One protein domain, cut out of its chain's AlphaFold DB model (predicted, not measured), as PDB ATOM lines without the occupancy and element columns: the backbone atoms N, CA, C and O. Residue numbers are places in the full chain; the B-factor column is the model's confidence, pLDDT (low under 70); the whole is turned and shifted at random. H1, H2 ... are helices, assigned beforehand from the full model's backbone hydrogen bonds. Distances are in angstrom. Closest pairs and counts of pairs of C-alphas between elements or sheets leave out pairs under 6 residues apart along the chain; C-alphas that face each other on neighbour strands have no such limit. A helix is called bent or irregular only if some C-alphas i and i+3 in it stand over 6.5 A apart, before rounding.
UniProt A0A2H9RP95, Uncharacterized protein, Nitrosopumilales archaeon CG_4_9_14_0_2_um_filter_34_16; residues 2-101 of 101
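This is residues 2 to 101 of the 101 residues of an uncharacterized protein of Nitrosopumilales archaeon CG_4_9_14_0_2_um_filter_34_16 (UniProt A0A2H9RP95). A long helical arm, H1, leads into a small compact head, where the last part of H1 and three shorter helices, H2, H3 and H4, pack crosswise. Residues 2 to 27 of H1 stick out from the head at one end of the longest axis, and residues 96 to 101, of which 96 to 99 belong to H4, stick out at the other end. The printed part has 100 residues with four named helices, in the order H1, H2, H3, H4, and no named strand; the class is all helix. The whole is extended, with a radius of gyration of the C-alphas of 20.9 A and spans of 82 by 28 by 16 A.

H1, residues 2 to 42, has a kink of 26 degrees near residue 28; it is neither bent nor irregular, but only just: C-alphas 24 and 27 are 6.3 A apart. H2, residues 49 to 59, is close to H1 but not clearly touching; their closest C-alphas, of Asn 37 and Pro 49, are 7.5 A apart. H3, residues 66 to 79, touches H1 about perpendicular, at 76 degrees, through residues 29 to 36 of H1 and 77 to 78 of H3 alone; the closest C-alphas, of Cys 32 and Arg 77, are 5.7 A apart. H3 touches H2 with residues 69 to 73 alone, at a steep tilt of 65 degrees, opposite ways; the closest C-alphas, of Ser 50 and Glu 73, are 6.2 A apart. H4, residues 83 to 99, touches H2 at a steep tilt of 49 degrees, the same way; the closest C-alphas, of Tyr 56 and Met 87, are 6.0 A apart. The helix packing is mostly crossed: of these three touching pairs, 0 are at a shallow tilt. H4 is close to H1 and to H3 but not clearly touching either, with closest C-alphas Leu 40 and Leu 85 at 7.5 A, and Tyr 76 and Gln 83 at 6.9 A. In H2, H3 and H4 every O i to N i+4 pair is within hydrogen-bond range; in H1 33 of 37 are.

H1 begins with C-alpha 2 at (177.998, 195.014, 217.824) and ends with C-alpha 42 at (231.859, 208.618, 233.735), 57.8 A away. H2 is 15.5 A long from first to last C-alpha, and H3 20.0 A. H4 is 24.7 A long and ends with C-alpha 99 at (243.494, 216.516, 254.712).

The C-alphas of Ala 2 and Asp 101, the two farthest apart, are 82.1 A apart, and the outline is only just a rod. Without the stretches that stand free, the body has 68 residues and spans 33 by 26 by 17 A. The printed part has no cut. The link from H3 to H4 is tight, the other two are short, and none is long. Mean pLDDT of the printed part is 87.1; residues 2 to 3 and 100 to 101 are under 70.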
ATOM      1  N   ALA A   2     177.252 194.027 217.021       65.88
ATOM      2  CA  ALA A   2     177.998 195.014 217.824       65.88
ATOM      3  C   ALA A   2     179.059 194.410 218.778       65.88
ATOM      4  O   ALA A   2     180.186 194.891 218.829       65.88
ATOM      5  N   SER A   3     178.741 193.315 219.481       68.69
ATOM      6  CA  SER A   3     179.658 192.679 220.451       68.69
ATOM      7  C   SER A   3     180.984 192.197 219.831       68.69
ATOM      8  O   SER A   3     182.043 192.324 220.438       68.69
ATOM      9  N   ILE A   4     180.948 191.743 218.572       83.12
ATOM     10  CA  ILE A   4     182.123 191.241 217.837       83.12
ATOM     11  C   ILE A   4     183.142 192.363 217.571       83.12
ATOM     12  O   ILE A   4     184.337 192.103 217.502       83.12
ATOM     13  N   ILE A   5     182.679 193.613 217.462       82.12
ATOM     14  CA  ILE A   5     183.526 194.791 217.231       82.12
ATOM     15  C   ILE A   5     183.989 195.405 218.561       82.12
ATOM     16  O   ILE A   5     185.111 195.887 218.670       82.12
ATOM     17  N   ILE A   6     183.150 195.360 219.597       88.81
ATOM     18  CA  ILE A   6     183.430 196.002 220.890       88.81
ATOM     19  C   ILE A   6     184.524 195.262 221.674       88.81
ATOM     20  O   ILE A   6     185.422 195.903 222.220       88.81
ATOM     21  N   ILE A   7     184.487 193.925 221.703       88.06
ATOM     22  CA  ILE A   7     185.468 193.103 222.434       88.06
ATOM     23  C   ILE A   7     186.922 193.404 222.016       88.06
ATOM     24  O   ILE A   7     187.724 193.696 222.906       88.06
ATOM     25  N   PRO A   8     187.303 193.395 220.721       90.56
ATOM     26  CA  PRO A   8     188.687 193.663 220.330       90.56
ATOM     27  C   PRO A   8     189.123 195.102 220.630       90.56
ATOM     28  O   PRO A   8     190.269 195.311 221.021       90.56
ATOM     29  N   ILE A   9     188.225 196.087 220.520       91.50
ATOM     30  CA  ILE A   9     188.533 197.491 220.841       91.50
ATOM     31  C   ILE A   9     188.876 197.639 222.326       91.50
ATOM     32  O   ILE A   9     189.884 198.259 222.669       91.50
ATOM     33  N   ILE A  10     188.074 197.036 223.207       93.38
ATOM     34  CA  ILE A  10     188.329 197.057 224.652       93.38
ATOM     35  C   ILE A  10     189.661 196.367 224.969       93.38
ATOM     36  O   ILE A  10     190.437 196.868 225.779       93.38
ATOM     37  N   LEU A  11     189.962 195.253 224.299       93.25
ATOM     38  CA  LEU A  11     191.197 194.499 224.510       93.25
ATOM     39  C   LEU A  11     192.437 195.326 224.130       93.25
ATOM     40  O   LEU A  11     193.385 195.415 224.909       93.25
ATOM     41  N   VAL A  12     192.397 196.014 222.983       94.62
ATOM     42  CA  VAL A  12     193.458 196.942 222.557       94.62
ATOM     43  C   VAL A  12     193.593 198.113 223.529       94.62
ATOM     44  O   VAL A  12     194.713 198.478 223.887       94.62
ATOM     45  N   ALA A  13     192.478 198.673 224.006       94.12
ATOM     46  CA  ALA A  13     192.500 199.761 224.978       94.12
ATOM     47  C   ALA A  13     193.163 199.335 226.298       94.12
ATOM     48  O   ALA A  13     194.031 200.047 226.800       94.12
ATOM     49  N   ILE A  14     192.818 198.154 226.828       94.75
ATOM     50  CA  ILE A  14     193.411 197.613 228.061       94.75
ATOM     51  C   ILE A  14     194.914 197.381 227.887       94.75
ATOM     52  O   ILE A  14     195.693 197.782 228.753       94.75
ATOM     53  N   ILE A  15     195.338 196.772 226.774       95.19
ATOM     54  CA  ILE A  15     196.762 196.533 226.498       95.19
ATOM     55  C   ILE A  15     197.512 197.860 226.365       95.19
ATOM     56  O   ILE A  15     198.575 198.018 226.965       95.19
ATOM     57  N   GLY A  16     196.958 198.828 225.632       92.94
ATOM     58  CA  GLY A  16     197.566 200.144 225.447       92.94
ATOM     59  C   GLY A  16     197.739 200.896 226.766       92.94
ATOM     60  O   GLY A  16     198.833 201.381 227.061       92.94
ATOM     61  N   LEU A  17     196.694 200.929 227.603       93.19
ATOM     62  CA  LEU A  17     196.759 201.562 228.923       93.19
ATOM     63  C   LEU A  17     197.770 200.856 229.831       93.19
ATOM     64  O   LEU A  17     198.591 201.509 230.473       93.19
ATOM     65  N   SER A  18     197.732 199.523 229.863       92.31
ATOM     66  CA  SER A  18     198.621 198.724 230.712       92.31
ATOM     67  C   SER A  18     200.080 198.893 230.297       92.31
ATOM     68  O   SER A  18     200.944 199.118 231.143       92.31
ATOM     69  N   GLY A  19     200.357 198.868 228.992       91.25
ATOM     70  CA  GLY A  19     201.690 199.113 228.447       91.25
ATOM     71  C   GLY A  19     202.202 200.514 228.776       91.25
ATOM     72  O   GLY A  19     203.345 200.662 229.213       91.25
ATOM     73  N   TYR A  20     201.350 201.536 228.652       90.62
ATOM     74  CA  TYR A  20     201.703 202.908 229.023       90.62
ATOM     75  C   TYR A  20     202.035 203.039 230.516       90.62
ATOM     76  O   TYR A  20     203.034 203.669 230.874       90.62
ATOM     77  N   LEU A  21     201.243 202.413 231.392       89.31
ATOM     78  CA  LEU A  21     201.493 202.411 232.834       89.31
ATOM     79  C   LEU A  21     202.834 201.747 233.166       89.31
ATOM     80  O   LEU A  21     203.643 202.331 233.887       89.31
ATOM     81  N   VAL A  22     203.114 200.571 232.600       90.56
ATOM     82  CA  VAL A  22     204.399 199.881 232.806       90.56
ATOM     83  C   VAL A  22     205.568 200.735 232.312       90.56
ATOM     84  O   VAL A  22     206.569 200.877 233.017       90.56
ATOM     85  N   TYR A  23     205.441 201.355 231.136       86.19
ATOM     86  CA  TYR A  23     206.468 202.248 230.607       86.19
ATOM     87  C   TYR A  23     206.743 203.425 231.549       86.19
ATOM     88  O   TYR A  23     207.893 203.679 231.916       86.19
ATOM     89  N   ARG A  24     205.686 204.112 231.988       85.50
ATOM     90  CA  ARG A  24     205.805 205.314 232.815       85.50
ATOM     91  C   ARG A  24     206.319 205.028 234.223       85.50
ATOM     92  O   ARG A  24     207.074 205.834 234.752       85.50
ATOM     93  N   PHE A  25     205.917 203.920 234.842       83.62
ATOM     94  CA  PHE A  25     206.271 203.644 236.236       83.62
ATOM     95  C   PHE A  25     207.536 202.804 236.399       83.62
ATOM     96  O   PHE A  25     208.284 203.031 237.345       83.62
ATOM     97  N   VAL A  26     207.793 201.852 235.498       85.38
ATOM     98  CA  VAL A  26     208.912 200.909 235.643       85.38
ATOM     99  C   VAL A  26     210.073 201.302 234.742       85.38
ATOM    100  O   VAL A  26     211.186 201.513 235.223       85.38
ATOM    101  N   LEU A  27     209.832 201.423 233.433       84.75
ATOM    102  CA  LEU A  27     210.916 201.677 232.480       84.75
ATOM    103  C   LEU A  27     211.541 203.055 232.696       84.75
ATOM    104  O   LEU A  27     212.764 203.161 232.711       84.75
ATOM    105  N   TYR A  28     210.722 204.083 232.917       84.06
ATOM    106  CA  TYR A  28     211.212 205.438 233.170       84.06
ATOM    107  C   TYR A  28     212.100 205.522 234.424       84.06
ATOM    108  O   TYR A  28     213.197 206.081 234.370       84.06
ATOM    109  N   ASP A  29     211.677 204.907 235.534       83.31
ATOM    110  CA  ASP A  29     212.436 204.914 236.791       83.31
ATOM    111  C   ASP A  29     213.779 204.172 236.648       83.31
ATOM    112  O   ASP A  29     214.836 204.679 237.039       83.31
ATOM    113  N   LEU A  30     213.768 203.014 235.975       83.56
ATOM    114  CA  LEU A  30     214.981 202.254 235.666       83.56
ATOM    115  C   LEU A  30     215.938 203.026 234.750       83.56
ATOM    116  O   LEU A  30     217.154 202.992 234.968       83.56
ATOM    117  N   TYR A  31     215.413 203.731 233.745       86.12
ATOM    118  CA  TYR A  31     216.215 204.564 232.852       86.12
ATOM    119  C   TYR A  31     216.918 205.686 233.616       86.12
ATOM    120  O   TYR A  31     218.133 205.831 233.473       86.12
ATOM    121  N   CYS A  32     216.200 206.416 234.474       84.81
ATOM    122  CA  CYS A  32     216.775 207.495 235.281       84.81
ATOM    123  C   CYS A  32     217.872 206.968 236.217       84.81
ATOM    124  O   CYS A  32     218.974 207.518 236.271       84.81
ATOM    125  N   LYS A  33     217.625 205.835 236.893       85.81
ATOM    126  CA  LYS A  33     218.626 205.186 237.754       85.81
ATOM    127  C   LYS A  33     219.883 204.799 236.981       85.81
ATOM    128  O   LYS A  33     220.995 205.059 237.445       85.81
ATOM    129  N   ARG A  34     219.727 204.196 235.801       86.00
ATOM    130  CA  ARG A  34     220.859 203.780 234.965       86.00
ATOM    131  C   ARG A  34     221.627 204.977 234.410       86.00
ATOM    132  O   ARG A  34     222.854 204.931 234.378       86.00
ATOM    133  N   PHE A  35     220.922 206.026 233.994       86.38
ATOM    134  CA  PHE A  35     221.513 207.248 233.460       86.38
ATOM    135  C   PHE A  35     222.394 207.943 234.498       86.38
ATOM    136  O   PHE A  35     223.577 208.159 234.240       86.38
ATOM    137  N   VAL A  36     221.858 208.199 235.695       87.06
ATOM    138  CA  VAL A  36     222.615 208.845 236.775       87.06
ATOM    139  C   VAL A  36     223.811 207.996 237.187       87.06
ATOM    140  O   VAL A  36     224.920 208.512 237.275       87.06
ATOM    141  N   ASN A  37     223.637 206.683 237.351       86.12
ATOM    142  CA  ASN A  37     224.748 205.811 237.732       86.12
ATOM    143  C   ASN A  37     225.861 205.791 236.668       86.12
ATOM    144  O   ASN A  37     227.042 205.824 236.999       86.12
ATOM    145  N   LYS A  38     225.492 205.795 235.380       86.81
ATOM    146  CA  LYS A  38     226.451 205.890 234.270       86.81
ATOM    147  C   LYS A  38     227.142 207.256 234.232       86.81
ATOM    148  O   LYS A  38     228.330 207.312 233.925       86.81
ATOM    149  N   SER A  39     226.423 208.334 234.548       86.06
ATOM    150  CA  SER A  39     226.992 209.680 234.660       86.06
ATOM    151  C   SER A  39     228.033 209.737 235.779       86.06
ATOM    152  O   SER A  39     229.182 210.080 235.523       86.06
ATOM    153  N   LEU A  40     227.695 209.271 236.985       86.44
ATOM    154  CA  LEU A  40     228.635 209.190 238.110       86.44
ATOM    155  C   LEU A  40     229.874 208.352 237.765       86.44
ATOM    156  O   LEU A  40     231.004 208.785 237.985       86.44
ATOM    157  N   GLN A  41     229.675 207.197 237.127       87.31
ATOM    158  CA  GLN A  41     230.774 206.344 236.683       87.31
ATOM    159  C   GLN A  41     231.671 207.033 235.640       87.31
ATOM    160  O   GLN A  41     232.888 206.867 235.687       87.31
ATOM    161  N   LYS A  42     231.100 207.834 234.729       88.19
ATOM    162  CA  LYS A  42     231.859 208.618 233.735       88.19
ATOM    163  C   LYS A  42     232.816 209.609 234.403       88.19
ATOM    164  O   LYS A  42     233.910 209.823 233.890       88.19
ATOM    165  N   TYR A  43     232.438 210.162 235.552       83.69
ATOM    166  CA  TYR A  43     233.285 211.051 236.353       83.69
ATOM    167  C   TYR A  43     234.176 210.306 237.365       83.69
ATOM    168  O   TYR A  43     234.749 210.932 238.251       83.69
ATOM    169  N   ASN A  44     234.323 208.978 237.245       83.06
ATOM    170  CA  ASN A  44     235.059 208.116 238.184       83.06
ATOM    171  C   ASN A  44     234.534 208.155 239.632       83.06
ATOM    172  O   ASN A  44     235.231 207.765 240.572       83.06
ATOM    173  N   ILE A  45     233.284 208.574 239.824       85.50
ATOM    174  CA  ILE A  45     232.643 208.605 241.134       85.50
ATOM    175  C   ILE A  45     232.163 207.188 241.451       85.50
ATOM    176  O   ILE A  45     231.211 206.686 240.858       85.50
ATOM    177  N   LYS A  46     232.840 206.526 242.395       82.50
ATOM    178  CA  LYS A  46     232.471 205.176 242.870       82.50
ATOM    179  C   LYS A  46     231.322 205.180 243.888       82.50
ATOM    180  O   LYS A  46     230.824 204.112 244.237       82.50
ATOM    181  N   LYS A  47     230.937 206.355 244.394       84.62
ATOM    182  CA  LYS A  47     229.881 206.506 245.404       84.62
ATOM    183  C   LYS A  47     228.501 206.373 244.771       84.62
ATOM    184  O   LYS A  47     228.275 206.841 243.657       84.62
ATOM    185  N   THR A  48     227.572 205.757 245.495       87.31
ATOM    186  CA  THR A  48     226.178 205.676 245.047       87.31
ATOM    187  C   THR A  48     225.463 207.018 245.242       87.31
ATOM    188  O   THR A  48     225.814 207.767 246.157       87.31
ATOM    189  N   PRO A  49     224.418 207.323 244.452       87.75
ATOM    190  CA  PRO A  49     223.587 208.515 244.646       87.75
ATOM    191  C   PRO A  49     223.121 208.710 246.100       87.75
ATOM    192  O   PRO A  49     223.221 209.805 246.645       87.75
ATOM    193  N   SER A  50     222.691 207.633 246.766       88.19
ATOM    194  CA  SER A  50     222.244 207.665 248.164       88.19
ATOM    195  C   SER A  50     223.383 207.985 249.140       88.19
ATOM    196  O   SER A  50     223.160 208.664 250.139       88.19
ATOM    197  N   GLN A  51     224.604 207.504 248.868       89.25
ATOM    198  CA  GLN A  51     225.790 207.827 249.669       89.25
ATOM    199  C   GLN A  51     226.192 209.292 249.504       89.25
ATOM    200  O   GLN A  51     226.480 209.945 250.500       89.25
ATOM    201  N   ILE A  52     226.154 209.813 248.273       90.19
ATOM    202  CA  ILE A  52     226.419 211.230 247.984       90.19
ATOM    203  C   ILE A  52     225.430 212.110 248.754       90.19
ATOM    204  O   ILE A  52     225.846 213.030 249.447       90.19
ATOM    205  N   ILE A  53     224.132 211.792 248.704       91.00
ATOM    206  CA  ILE A  53     223.116 212.527 249.468       91.00
ATOM    207  C   ILE A  53     223.422 212.454 250.966       91.00
ATOM    208  O   ILE A  53     223.518 213.485 251.623       91.00
ATOM    209  N   LYS A  54     223.627 211.250 251.510       91.81
ATOM    210  CA  LYS A  54     223.894 211.073 252.940       91.81
ATOM    211  C   LYS A  54     225.088 211.907 253.413       91.81
ATOM    212  O   LYS A  54     224.974 212.598 254.416       91.81
ATOM    213  N   GLU A  55     226.210 211.843 252.703       89.12
ATOM    214  CA  GLU A  55     227.432 212.563 253.076       89.12
ATOM    215  C   GLU A  55     227.289 214.077 252.929       89.12
ATOM    216  O   GLU A  55     227.762 214.822 253.780       89.12
ATOM    217  N   TYR A  56     226.609 214.548 251.885       91.62
ATOM    218  CA  TYR A  56     226.381 215.975 251.683       91.62
ATOM    219  C   TYR A  56     225.572 216.602 252.827       91.62
ATOM    220  O   TYR A  56     225.933 217.664 253.331       91.62
ATOM    221  N   TYR A  57     224.491 215.942 253.249       90.94
ATOM    222  CA  TYR A  57     223.669 216.417 254.363       90.94
ATOM    223  C   TYR A  57     224.394 216.277 255.710       90.94
ATOM    224  O   TYR A  57     224.305 217.177 256.541       90.94
ATOM    225  N   ASP A  58     225.208 215.232 255.889       89.94
ATOM    226  CA  ASP A  58     226.053 215.072 257.078       89.94
ATOM    227  C   ASP A  58     227.094 216.202 257.205       89.94
ATOM    228  O   ASP A  58     227.251 216.778 258.279       89.94
ATOM    229  N   ILE A  59     227.724 216.617 256.094       88.44
ATOM    230  CA  ILE A  59     228.629 217.785 256.054       88.44
ATOM    231  C   ILE A  59     227.892 219.085 256.410       88.44
ATOM    232  O   ILE A  59     228.477 219.970 257.034       88.44
ATOM    233  N   LYS A  60     226.611 219.205 256.046       87.06
ATOM    234  CA  LYS A  60     225.759 220.341 256.435       87.06
ATOM    235  C   LYS A  60     225.281 220.294 257.889       87.06
ATOM    236  O   LYS A  60     224.707 221.273 258.356       87.06
ATOM    237  N   GLY A  61     225.504 219.192 258.606       84.56
ATOM    238  CA  GLY A  61     224.982 218.984 259.958       84.56
ATOM    239  C   GLY A  61     223.508 218.564 260.002       84.56
ATOM    240  O   GLY A  61     222.910 218.539 261.078       84.56
ATOM    241  N   GLU A  62     222.914 218.204 258.861       86.56
ATOM    242  CA  GLU A  62     221.531 217.739 258.753       86.56
ATOM    243  C   GLU A  62     221.481 216.203 258.746       86.56
ATOM    244  O   GLU A  62     221.978 215.537 257.837       86.56
ATOM    245  N   LYS A  63     220.847 215.603 259.762       81.38
ATOM    246  CA  LYS A  63     220.648 214.146 259.820       81.38
ATOM    247  C   LYS A  63     219.324 213.761 259.175       81.38
ATOM    248  O   LYS A  63     218.277 213.827 259.809       81.38
ATOM    249  N   ILE A  64     219.401 213.301 257.934       87.81
ATOM    250  CA  ILE A  64     218.253 212.798 257.172       87.81
ATOM    251  C   ILE A  64     218.034 211.295 257.384       87.81
ATOM    252  O   ILE A  64     218.979 210.508 257.514       87.81
ATOM    253  N   SER A  65     216.766 210.881 257.410       89.06
ATOM    254  CA  SER A  65     216.384 209.470 257.547       89.06
ATOM    255  C   SER A  65     216.660 208.678 256.264       89.06
ATOM    256  O   SER A  65     216.696 209.221 255.162       89.06
ATOM    257  N   HIS A  66     216.790 207.352 256.373       87.62
ATOM    258  CA  HIS A  66     216.996 206.485 255.211       87.62
ATOM    259  C   HIS A  66     215.845 206.556 254.193       87.62
ATOM    260  O   HIS A  66     216.088 206.526 252.989       87.62
ATOM    261  N   GLN A  67     214.600 206.695 254.660       88.50
ATOM    262  CA  GLN A  67     213.436 206.867 253.779       88.50
ATOM    263  C   GLN A  67     213.490 208.198 253.023       88.50
ATOM    264  O   GLN A  67     213.154 208.272 251.843       88.50
ATOM    265  N   GLU A  68     213.958 209.242 253.695       89.25
ATOM    266  CA  GLU A  68     214.085 210.577 253.126       89.25
ATOM    267  C   GLU A  68     215.185 210.621 252.064       89.25
ATOM    268  O   GLU A  68     214.960 211.135 250.973       89.25
ATOM    269  N   ILE A  69     216.316 209.947 252.313       90.88
ATOM    270  CA  ILE A  69     217.375 209.738 251.315       90.88
ATOM    271  C   ILE A  69     216.813 209.070 250.055       90.88
ATOM    272  O   ILE A  69     217.117 209.512 248.952       90.88
ATOM    273  N   GLN A  70     215.990 208.024 250.192       89.56
ATOM    274  CA  GLN A  70     215.411 207.330 249.034       89.56
ATOM    275  C   GLN A  70     214.452 208.226 248.238       89.56
ATOM    276  O   GLN A  70     214.471 208.208 247.003       89.56
ATOM    277  N   ASN A  71     213.638 209.028 248.929       90.12
ATOM    278  CA  ASN A  71     212.722 209.975 248.295       90.12
ATOM    279  C   ASN A  71     213.480 211.086 247.557       90.12
ATOM    280  O   ASN A  71     213.180 211.356 246.394       90.12
ATOM    281  N   LEU A  72     214.499 211.669 248.195       90.25
ATOM    282  CA  LEU A  72     215.378 212.666 247.586       90.25
ATOM    283  C   LEU A  72     216.130 212.085 246.389       90.25
ATOM    284  O   LEU A  72     216.144 212.684 245.321       90.25
ATOM    285  N   GLU A  73     216.675 210.874 246.516       90.31
ATOM    286  CA  GLU A  73     217.348 210.183 245.416       90.31
ATOM    287  C   GLU A  73     216.412 209.991 244.220       90.31
ATOM    288  O   GLU A  73     216.811 210.197 243.074       90.31
ATOM    289  N   LYS A  74     215.162 209.582 244.451       89.56
ATOM    290  CA  LYS A  74     214.177 209.451 243.374       89.56
ATOM    291  C   LYS A  74     213.873 210.802 242.727       89.56
ATOM    292  O   LYS A  74     213.903 210.884 241.503       89.56
ATOM    293  N   ASN A  75     213.640 211.838 243.530       89.94
ATOM    294  CA  ASN A  75     213.336 213.179 243.043       89.94
ATOM    295  C   ASN A  75     214.485 213.757 242.203       89.94
ATOM    296  O   ASN A  75     214.280 214.128 241.050       89.94
ATOM    297  N   TYR A  76     215.709 213.743 242.734       89.44
ATOM    298  CA  TYR A  76     216.888 214.256 242.038       89.44
ATOM    299  C   TYR A  76     217.195 213.458 240.769       89.44
ATOM    300  O   TYR A  76     217.510 214.042 239.743       89.44
ATOM    301  N   ARG A  77     217.016 212.129 240.759       87.56
ATOM    302  CA  ARG A  77     217.199 211.340 239.524       87.56
ATOM    303  C   ARG A  77     216.231 211.714 238.404       87.56
ATOM    304  O   ARG A  77     216.601 211.570 237.244       87.56
ATOM    305  N   GLN A  78     215.001 212.090 238.747       86.19
ATOM    306  CA  GLN A  78     213.942 212.354 237.772       86.19
ATOM    307  C   GLN A  78     213.921 213.819 237.322       86.19
ATOM    308  O   GLN A  78     213.680 214.079 236.147       86.19
ATOM    309  N   ASN A  79     214.198 214.753 238.235       87.06
ATOM    310  CA  ASN A  79     214.029 216.185 237.996       87.06
ATOM    311  C   ASN A  79     215.359 216.942 237.867       87.06
ATOM    312  O   ASN A  79     215.466 217.827 237.024       87.06
ATOM    313  N   GLU A  80     216.374 216.597 238.668       87.38
ATOM    314  CA  GLU A  80     217.617 217.381 238.804       87.38
ATOM    315  C   GLU A  80     218.868 216.479 238.906       87.38
ATOM    316  O   GLU A  80     219.567 216.462 239.924       87.38
ATOM    317  N   PRO A  81     219.184 215.685 237.864       85.75
ATOM    318  CA  PRO A  81     220.256 214.689 237.932       85.75
ATOM    319  C   PRO A  81     221.656 215.306 238.084       85.75
ATOM    320  O   PRO A  81     222.564 214.649 238.593       85.75
ATOM    321  N   ASP A  82     221.840 216.562 237.681       87.00
ATOM    322  CA  ASP A  82     223.121 217.266 237.793       87.00
ATOM    323  C   ASP A  82     223.470 217.621 239.245       87.00
ATOM    324  O   ASP A  82     224.645 217.777 239.589       87.00
ATOM    325  N   GLN A  83     222.473 217.659 240.135       89.25
ATOM    326  CA  GLN A  83     222.669 217.980 241.546       89.25
ATOM    327  C   GLN A  83     223.582 216.967 242.247       89.25
ATOM    328  O   GLN A  83     224.336 217.341 243.142       89.25
ATOM    329  N   PHE A  84     223.608 215.707 241.795       91.00
ATOM    330  CA  PHE A  84     224.536 214.702 242.322       91.00
ATOM    331  C   PHE A  84     226.007 215.075 242.102       91.00
ATOM    332  O   PHE A  84     226.838 214.774 242.956       91.00
ATOM    333  N   LEU A  85     226.335 215.730 240.983       89.44
ATOM    334  CA  LEU A  85     227.702 216.175 240.699       89.44
ATOM    335  C   LEU A  85     228.078 217.357 241.592       89.44
ATOM    336  O   LEU A  85     229.127 217.327 242.224       89.44
ATOM    337  N   VAL A  86     227.172 218.329 241.735       91.50
ATOM    338  CA  VAL A  86     227.364 219.494 242.613       91.50
ATOM    339  C   VAL A  86     227.547 219.064 244.071       91.50
ATOM    340  O   VAL A  86     228.462 219.522 244.752       91.50
ATOM    341  N   MET A  87     226.705 218.148 244.559       91.56
ATOM    342  CA  MET A  87     226.832 217.586 245.907       91.56
ATOM    343  C   MET A  87     228.174 216.872 246.087       91.56
ATOM    344  O   MET A  87     228.816 217.019 247.125       91.56
ATOM    345  N   TYR A  88     228.610 216.118 245.075       90.38
ATOM    346  CA  TYR A  88     229.889 215.420 245.112       90.38
ATOM    347  C   TYR A  88     231.092 216.371 245.112       90.38
ATOM    348  O   TYR A  88     232.049 216.123 245.841       90.38
ATOM    349  N   ASP A  89     231.041 217.467 244.354       91.06
ATOM    350  CA  ASP A  89     232.098 218.480 244.358       91.06
ATOM    351  C   ASP A  89     232.275 219.091 245.756       91.06
ATOM    352  O   ASP A  89     233.395 219.143 246.261       91.06
ATOM    353  N   VAL A  90     231.173 219.423 246.439       91.44
ATOM    354  CA  VAL A  90     231.206 219.913 247.831       91.44
ATOM    355  C   VAL A  90     231.819 218.883 248.784       91.44
ATOM    356  O   VAL A  90     232.633 219.239 249.637       91.44
ATOM    357  N   ILE A  91     231.458 217.602 248.643       91.00
ATOM    358  CA  ILE A  91     232.040 216.520 249.452       91.00
ATOM    359  C   ILE A  91     233.550 216.432 249.215       91.00
ATOM    360  O   ILE A  91     234.320 216.369 250.173       91.00
ATOM    361  N   ARG A  92     233.981 216.447 247.951       89.44
ATOM    362  CA  ARG A  92     235.395 216.354 247.573       89.44
ATOM    363  C   ARG A  92     236.204 217.522 248.135       89.44
ATOM    364  O   ARG A  92     237.306 217.309 248.637       89.44
ATOM    365  N   ASP A  93     235.671 218.734 248.066       90.31
ATOM    366  CA  ASP A  93     236.363 219.924 248.559       90.31
ATOM    367  C   ASP A  93     236.427 219.940 250.095       90.31
ATOM    368  O   ASP A  93     237.465 220.275 250.667       90.31
ATOM    369  N   ASN A  94     235.379 219.469 250.782       89.31
ATOM    370  CA  ASN A  94     235.410 219.279 252.236       89.31
ATOM    371  C   ASN A  94     236.473 218.257 252.668       89.31
ATOM    372  O   ASN A  94     237.157 218.470 253.668       89.31
ATOM    373  N   GLN A  95     236.623 217.161 251.917       86.62
ATOM    374  CA  GLN A  95     237.645 216.148 252.184       86.62
ATOM    375  C   GLN A  95     239.058 216.711 252.021       86.62
ATOM    376  O   GLN A  95     239.881 216.518 252.907       86.62
ATOM    377  N   LYS A  96     239.317 217.473 250.950       86.75
ATOM    378  CA  LYS A  96     240.613 218.137 250.743       86.75
ATOM    379  C   LYS A  96     240.967 219.104 251.870       86.75
ATOM    380  O   LYS A  96     242.115 219.144 252.286       86.75
ATOM    381  N   ASN A  97     240.000 219.876 252.361       83.06
ATOM    382  CA  ASN A  97     240.256 220.803 253.466       83.06
ATOM    383  C   ASN A  97     240.628 220.056 254.753       83.06
ATOM    384  O   ASN A  97     241.549 220.474 255.437       83.06
ATOM    385  N   LYS A  98     239.981 218.920 255.036       79.12
ATOM    386  CA  LYS A  98     240.302 218.077 256.202       79.12
ATOM    387  C   LYS A  98     241.642 217.348 256.105       79.12
ATOM    388  O   LYS A  98     242.170 216.957 257.133       79.12
ATOM    389  N   GLU A  99     242.155 217.098 254.901       74.62
ATOM    390  CA  GLU A  99     243.494 216.516 254.712       74.62
ATOM    391  C   GLU A  99     244.618 217.549 254.897       74.62
ATOM    392  O   GLU A  99     245.768 217.161 255.088       74.62
ATOM    393  N   ASN A 100     244.294 218.845 254.825       68.00
ATOM    394  CA  ASN A 100     245.252 219.946 254.929       68.00
ATOM    395  C   ASN A 100     245.299 220.607 256.326       68.00
ATOM    396  O   ASN A 100     246.134 221.492 256.516       68.00
ATOM    397  N   ASP A 101     244.428 220.198 257.256       53.03
ATOM    398  CA  ASP A 101     244.416 220.583 258.683       53.03
ATOM    399  C   ASP A 101     245.035 219.469 259.549       53.03
ATOM    400  O   ASP A 101     245.797 219.798 260.490       53.03
TER     401      ASP A 101